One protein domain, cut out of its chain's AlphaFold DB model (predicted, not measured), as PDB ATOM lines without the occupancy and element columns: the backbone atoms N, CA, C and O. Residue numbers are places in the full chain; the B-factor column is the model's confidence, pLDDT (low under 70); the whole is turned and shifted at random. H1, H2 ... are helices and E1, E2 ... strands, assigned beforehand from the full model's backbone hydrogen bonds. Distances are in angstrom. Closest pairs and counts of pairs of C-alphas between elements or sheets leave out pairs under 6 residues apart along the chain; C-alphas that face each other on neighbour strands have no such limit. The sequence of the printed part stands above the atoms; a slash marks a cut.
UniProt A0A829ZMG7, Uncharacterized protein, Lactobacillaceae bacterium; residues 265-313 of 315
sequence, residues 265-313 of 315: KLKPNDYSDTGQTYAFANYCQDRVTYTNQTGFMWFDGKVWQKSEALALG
ATOM      1  N   LYS A 265     147.441 163.600 193.544       68.56
ATOM      2  CA  LYS A 265     147.756 164.572 194.588       68.56
ATOM      3  C   LYS A 265     146.971 165.881 194.463       68.56
ATOM      4  O   LYS A 265     146.779 166.546 195.476       68.56
ATOM      5  N   LEU A 266     146.506 166.238 193.262       71.31
ATOM      6  CA  LEU A 266     145.628 167.394 193.033       71.31
ATOM      7  C   LEU A 266     144.136 167.027 193.040       71.31
ATOM      8  O   LEU A 266     143.285 167.903 192.889       71.31
ATOM      9  N   LYS A 267     143.794 165.747 193.230       78.94
ATOM     10  CA  LYS A 267     142.405 165.299 193.289       78.94
ATOM     11  C   LYS A 267     141.840 165.538 194.696       78.94
ATOM     12  O   LYS A 267     142.352 164.972 195.662       78.94
ATOM     13  N   PRO A 268     140.777 166.345 194.851       79.00
ATOM     14  CA  PRO A 268     140.136 166.534 196.146       79.00
ATOM     15  C   PRO A 268     139.407 165.261 196.590       79.00
ATOM     16  O   PRO A 268     138.806 164.561 195.777       79.00
ATOM     17  N   ASN A 269     139.399 164.995 197.897       78.56
ATOM     18  CA  ASN A 269     138.735 163.812 198.461       78.56
ATOM     19  C   ASN A 269     137.208 163.845 198.312       78.56
ATOM     20  O   ASN A 269     136.579 162.798 198.184       78.56
ATOM     21  N   ASP A 270     136.609 165.034 198.358       84.06
ATOM     22  CA  ASP A 270     135.155 165.218 198.385       84.06
ATOM     23  C   ASP A 270     134.648 166.254 197.369       84.06
ATOM     24  O   ASP A 270     133.467 166.590 197.376       84.06
ATOM     25  N   TYR A 271     135.532 166.756 196.495       78.56
ATOM     26  CA  TYR A 271     135.263 167.812 195.506       78.56
ATOM     27  C   TYR A 271     134.639 169.105 196.059       78.56
ATOM     28  O   TYR A 271     134.273 169.974 195.271       78.56
ATOM     29  N   SER A 272     134.567 169.281 197.380       85.38
ATOM     30  CA  SER A 272     134.113 170.526 197.998       85.38
ATOM     31  C   SER A 272     135.159 171.627 197.835       85.38
ATOM     32  O   SER A 272     136.345 171.333 197.687       85.38
ATOM     33  N   ASP A 273     134.759 172.894 197.958       71.88
ATOM     34  CA  ASP A 273     135.697 174.030 197.959       71.88
ATOM     35  C   ASP A 273     136.818 173.836 198.994       71.88
ATOM     36  O   ASP A 273     137.984 174.161 198.763       71.88
ATOM     37  N   THR A 274     136.482 173.233 200.138       80.50
ATOM     38  CA  THR A 274     137.438 172.925 201.209       80.50
ATOM     39  C   THR A 274     138.372 171.776 200.821       80.50
ATOM     40  O   THR A 274     139.585 171.885 200.996       80.50
ATOM     41  N   GLY A 275     137.842 170.693 200.248       81.56
ATOM     42  CA  GLY A 275     138.638 169.562 199.765       81.56
ATOM     43  C   GLY A 275     139.572 169.944 198.618       81.56
ATOM     44  O   GLY A 275     140.722 169.508 198.594       81.56
ATOM     45  N   GLN A 276     139.109 170.810 197.716       80.44
ATOM     46  CA  GLN A 276     139.908 171.410 196.647       80.44
ATOM     47  C   GLN A 276     141.024 172.289 197.221       80.44
ATOM     48  O   GLN A 276     142.186 172.128 196.846       80.44
ATOM     49  N   THR A 277     140.702 173.141 198.199       78.44
ATOM     50  CA  THR A 277     141.687 173.999 198.879       78.44
ATOM     51  C   THR A 277     142.777 173.174 199.564       78.44
ATOM     52  O   THR A 277     143.957 173.499 199.443       78.44
ATOM     53  N   TYR A 278     142.422 172.089 200.258       79.69
ATOM     54  CA  TYR A 278     143.406 171.234 200.924       79.69
ATOM     55  C   TYR A 278     144.270 170.437 199.946       79.69
ATOM     56  O   TYR A 278     145.473 170.323 200.178       79.69
ATOM     57  N   ALA A 279     143.695 169.904 198.862       83.25
ATOM     58  CA  ALA A 279     144.472 169.230 197.820       83.25
ATOM     59  C   ALA A 279     145.509 170.189 197.211       83.25
ATOM     60  O   ALA A 279     146.698 169.869 197.158       83.25
ATOM     61  N   PHE A 280     145.078 171.408 196.872       79.00
ATOM     62  CA  PHE A 280     145.953 172.460 196.366       79.00
ATOM     63  C   PHE A 280     147.037 172.856 197.377       79.00
ATOM     64  O   PHE A 280     148.222 172.812 197.056       79.00
ATOM     65  N   ALA A 281     146.662 173.200 198.613       77.44
ATOM     66  CA  ALA A 281     147.607 173.663 199.626       77.44
ATOM     67  C   ALA A 281     148.663 172.602 199.960       77.44
ATOM     68  O   ALA A 281     149.842 172.925 200.052       77.44
ATOM     69  N   ASN A 282     148.269 171.334 200.098       79.69
ATOM     70  CA  ASN A 282     149.201 170.258 200.435       79.69
ATOM     71  C   ASN A 282     150.182 169.954 199.299       79.69
ATOM     72  O   ASN A 282     151.355 169.681 199.565       79.69
ATOM     73  N   TYR A 283     149.709 169.985 198.051       80.62
ATOM     74  CA  TYR A 283     150.543 169.699 196.887       80.62
ATOM     75  C   TYR A 283     151.458 170.870 196.515       80.62
ATOM     76  O   TYR A 283     152.590 170.652 196.091       80.62
ATOM     77  N   CYS A 284     150.989 172.105 196.701       78.12
ATOM     78  CA  CYS A 284     151.689 173.314 196.279       78.12
ATOM     79  C   CYS A 284     152.405 174.053 197.423       78.12
ATOM     80  O   CYS A 284     152.951 175.123 197.172       78.12
ATOM     81  N   GLN A 285     152.416 173.543 198.662       75.88
ATOM     82  CA  GLN A 285     152.931 174.255 199.853       75.88
ATOM     83  C   GLN A 285     154.367 174.788 199.731       75.88
ATOM     84  O   GLN A 285     154.707 175.812 200.316       75.88
ATOM     85  N   ASP A 286     155.228 174.088 198.997       79.88
ATOM     86  CA  ASP A 286     156.631 174.441 198.772       79.88
ATOM     87  C   ASP A 286     156.821 175.360 197.557       79.88
ATOM     88  O   ASP A 286     157.898 175.920 197.346       79.88
ATOM     89  N   ARG A 287     155.761 175.536 196.766       78.44
ATOM     90  CA  ARG A 287     155.764 176.247 195.490       78.44
ATOM     91  C   ARG A 287     154.840 177.449 195.464       78.44
ATOM     92  O   ARG A 287     154.974 178.247 194.547       78.44
ATOM     93  N   VAL A 288     153.930 177.600 196.422       81.88
ATOM     94  CA  VAL A 288     152.941 178.680 196.482       81.88
ATOM     95  C   VAL A 288     152.820 179.182 197.919       81.88
ATOM     96  O   VAL A 288     152.759 178.406 198.867       81.88
ATOM     97  N   THR A 289     152.774 180.499 198.092       83.62
ATOM     98  CA  THR A 289     152.542 181.161 199.379       83.62
ATOM     99  C   THR A 289     151.593 182.338 199.208       83.62
ATOM    100  O   THR A 289     151.430 182.861 198.108       83.62
ATOM    101  N   TYR A 290     150.966 182.772 200.296       79.94
ATOM    102  CA  TYR A 290     150.081 183.929 200.310       79.94
ATOM    103  C   TYR A 290     150.500 184.893 201.414       79.94
ATOM    104  O   TYR A 290     150.726 184.486 202.556       79.94
ATOM    105  N   THR A 291     150.552 186.188 201.098       81.31
ATOM    106  CA  THR A 291     150.647 187.232 202.125       81.31
ATOM    107  C   THR A 291     149.639 188.341 201.867       81.31
ATOM    108  O   THR A 291     149.379 188.703 200.720       81.31
ATOM    109  N   ASN A 292     149.142 188.960 202.940       80.62
ATOM    110  CA  ASN A 292     148.188 190.073 202.856       80.62
ATOM    111  C   ASN A 292     148.716 191.276 202.050       80.62
ATOM    112  O   ASN A 292     147.928 192.098 201.598       80.62
ATOM    113  N   GLN A 293     150.038 191.418 201.905       78.75
ATOM    114  CA  GLN A 293     150.651 192.533 201.176       78.75
ATOM    115  C   GLN A 293     150.900 192.227 199.698       78.75
ATOM    116  O   GLN A 293     151.038 193.154 198.904       78.75
ATOM    117  N   THR A 294     151.029 190.954 199.327       73.94
ATOM    118  CA  THR A 294     151.516 190.553 197.998       73.94
ATOM    119  C   THR A 294     150.558 189.654 197.236       73.94
ATOM    120  O   THR A 294     150.852 189.349 196.085       73.94
ATOM    121  N   GLY A 295     149.462 189.219 197.859       77.19
ATOM    122  CA  GLY A 295     148.594 188.189 197.303       77.19
ATOM    123  C   GLY A 295     149.314 186.845 197.195       77.19
ATOM    124  O   GLY A 295     150.289 186.589 197.918       77.19
ATOM    125  N   PHE A 296     148.832 185.995 196.289       78.25
ATOM    126  CA  PHE A 296     149.486 184.730 195.964       78.25
ATOM    127  C   PHE A 296     150.829 184.955 195.263       78.25
ATOM    128  O   PHE A 296     150.978 185.781 194.361       78.25
ATOM    129  N   MET A 297     151.821 184.187 195.690       81.12
ATOM    130  CA  MET A 297     153.168 184.154 195.141       81.12
ATOM    131  C   MET A 297     153.549 182.710 194.870       81.12
ATOM    132  O   MET A 297     153.166 181.827 195.633       81.12
ATOM    133  N   TRP A 298     154.346 182.469 193.834       80.50
ATOM    134  CA  TRP A 298     154.822 181.127 193.512       80.50
ATOM    135  C   TRP A 298     156.342 181.090 193.345       80.50
ATOM    136  O   TRP A 298     156.963 182.098 193.013       80.50
ATOM    137  N   PHE A 299     156.956 179.947 193.626       80.50
ATOM    138  CA  PHE A 299     158.398 179.749 193.565       80.50
ATOM    139  C   PHE A 299     158.786 179.093 192.238       80.50
ATOM    140  O   PHE A 299     158.388 177.963 191.954       80.50
ATOM    141  N   ASP A 300     159.603 179.784 191.443       74.56
ATOM    142  CA  ASP A 300     160.055 179.310 190.124       74.56
ATOM    143  C   ASP A 300     161.274 178.370 190.178       74.56
ATOM    144  O   ASP A 300     161.869 178.031 189.154       74.56
ATOM    145  N   GLY A 301     161.657 177.949 191.386       78.38
ATOM    146  CA  GLY A 301     162.870 177.177 191.649       78.38
ATOM    147  C   GLY A 301     164.100 178.040 191.946       78.38
ATOM    148  O   GLY A 301     165.128 177.499 192.355       78.38
ATOM    149  N   LYS A 302     164.023 179.366 191.767       83.00
ATOM    150  CA  LYS A 302     165.117 180.310 192.055       83.00
ATOM    151  C   LYS A 302     164.655 181.498 192.890       83.00
ATOM    152  O   LYS A 302     165.345 181.879 193.833       83.00
ATOM    153  N   VAL A 303     163.515 182.091 192.552       83.56
ATOM    154  CA  VAL A 303     162.954 183.273 193.208       83.56
ATOM    155  C   VAL A 303     161.435 183.159 193.339       83.56
ATOM    156  O   VAL A 303     160.774 182.390 192.643       83.56
ATOM    157  N   TRP A 304     160.874 183.941 194.258       85.12
ATOM    158  CA  TRP A 304     159.428 184.054 194.404       85.12
ATOM    159  C   TRP A 304     158.868 185.105 193.447       85.12
ATOM    160  O   TRP A 304     159.277 186.268 193.481       85.12
ATOM    161  N   GLN A 305     157.906 184.697 192.631       79.88
ATOM    162  CA  GLN A 305     157.245 185.514 191.625       79.88
ATOM    163  C   GLN A 305     155.877 185.982 192.130       79.88
ATOM    164  O   GLN A 305     155.125 185.220 192.741       79.88
ATOM    165  N   LYS A 306     155.549 187.248 191.858       71.62
ATOM    166  CA  LYS A 306     154.246 187.852 192.167       71.62
ATOM    167  C   LYS A 306     153.399 187.850 190.900       71.62
ATOM    168  O   LYS A 306     153.510 188.759 190.085       71.62
ATOM    169  N   SER A 307     152.609 186.802 190.711       63.53
ATOM    170  CA  SER A 307     151.594 186.749 189.662       63.53
ATOM    171  C   SER A 307     150.443 185.887 190.153       63.53
ATOM    172  O   SER A 307     150.613 184.689 190.373       63.53
ATOM    173  N   GLU A 308     149.296 186.530 190.357       57.62
ATOM    174  CA  GLU A 308     148.097 185.919 190.930       57.62
ATOM    175  C   GLU A 308     147.509 184.848 189.994       57.62
ATOM    176  O   GLU A 308     147.132 183.782 190.465       57.62
ATOM    177  N   ALA A 309     147.559 185.066 188.672       52.38
ATOM    178  CA  ALA A 309     147.101 184.105 187.662       52.38
ATOM    179  C   ALA A 309     148.016 182.867 187.550       52.38
ATOM    180  O   ALA A 309     147.552 181.731 187.567       52.38
ATOM    181  N   LEU A 310     149.343 183.064 187.535       54.25
ATOM    182  CA  LEU A 310     150.301 181.951 187.408       54.25
ATOM    183  C   LEU A 310     150.356 181.071 188.666       54.25
ATOM    184  O   LEU A 310     150.637 179.877 188.581       54.25
ATOM    185  N   ALA A 311     150.089 181.645 189.843       55.97
ATOM    186  CA  ALA A 311     150.050 180.896 191.096       55.97
ATOM    187  C   ALA A 311     148.868 179.908 191.171       55.97
ATOM    188  O   ALA A 311     148.936 178.948 191.936       55.97
ATOM    189  N   LEU A 312     147.819 180.121 190.368       56.28
ATOM    190  CA  LEU A 312     146.630 179.266 190.286       56.28
ATOM    191  C   LEU A 312     146.735 178.181 189.202       56.28
ATOM    192  O   LEU A 312     145.784 177.433 188.992       56.28
ATOM    193  N   GLY A 313     147.895 178.047 188.552       49.72
ATOM    194  CA  GLY A 313     148.128 177.007 187.549       49.72
ATOM    195  C   GLY A 313     147.558 177.318 186.166       49.72
ATOM    196  O   GLY A 313     147.494 176.413 185.338       49.72
TER     197      GLY A 313
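This is residues 265 to 313 of the 315 residues of an uncharacterized protein of Lactobacillaceae bacterium (UniProt A0A829ZMG7). A helix, H1, makes one end of this domain, and the two-strand hairpin E1 and E2 makes the other, with the short helix H2 packed on E2. Residues 265 to 272 lead out to the far end of H1, which runs back toward the hairpin. The printed part has 49 residues, with named elements in the order H1, E1, E2, H2; the two-strand sheet is antiparallel, and the class is mixed, helices and strands. It is only just compact, close to loose, with a radius of gyration of the C-alphas of 11.5 A and spans of 33 by 22 by 14 A.

Start at H1, residues 273 to 284, where every O i to N i+4 pair is within hydrogen-bond range. A tight link leads to E1, residues 288 to 291; the closest C-alphas of the two, Ala 281 and Val 288, are 8.0 A apart. E1 and E2, residues 295 to 299, form a hairpin, antiparallel at 147 degrees; look for N 289 and O 297 at 2.8 A, and N 295 and O 291 at 2.9 A. Residues 298 to 299 of E2 also pair, antiparallel, with residues 304 to 305. H2, residues 308 to 311, comes closest to E2 at the C-alphas of Trp 298 and Ala 311, 5.4 A. H2 is too short for an O i to N i+4 pair, and its one O i to N i+3 pair is not within range. H1 is apart from E2 and H2.

Find C-alpha 273 at (135.697, 174.030, 197.959); from there H1 runs 16.1 A to C-alpha 284 at (151.689, 173.314, 196.279). E1 is 10.5 A long, E2 13.5 A, and H2 5.4 A, ending at C-alpha 311 at (150.050, 180.896, 191.096).

The C-alphas farthest apart, those of Asp 270 and Lys 302, are 34.1 A apart. The printed part has no cut and no long link. Mean pLDDT of the printed part is 75.8; look for values under 70 at residue 265 and residues 307 to 313.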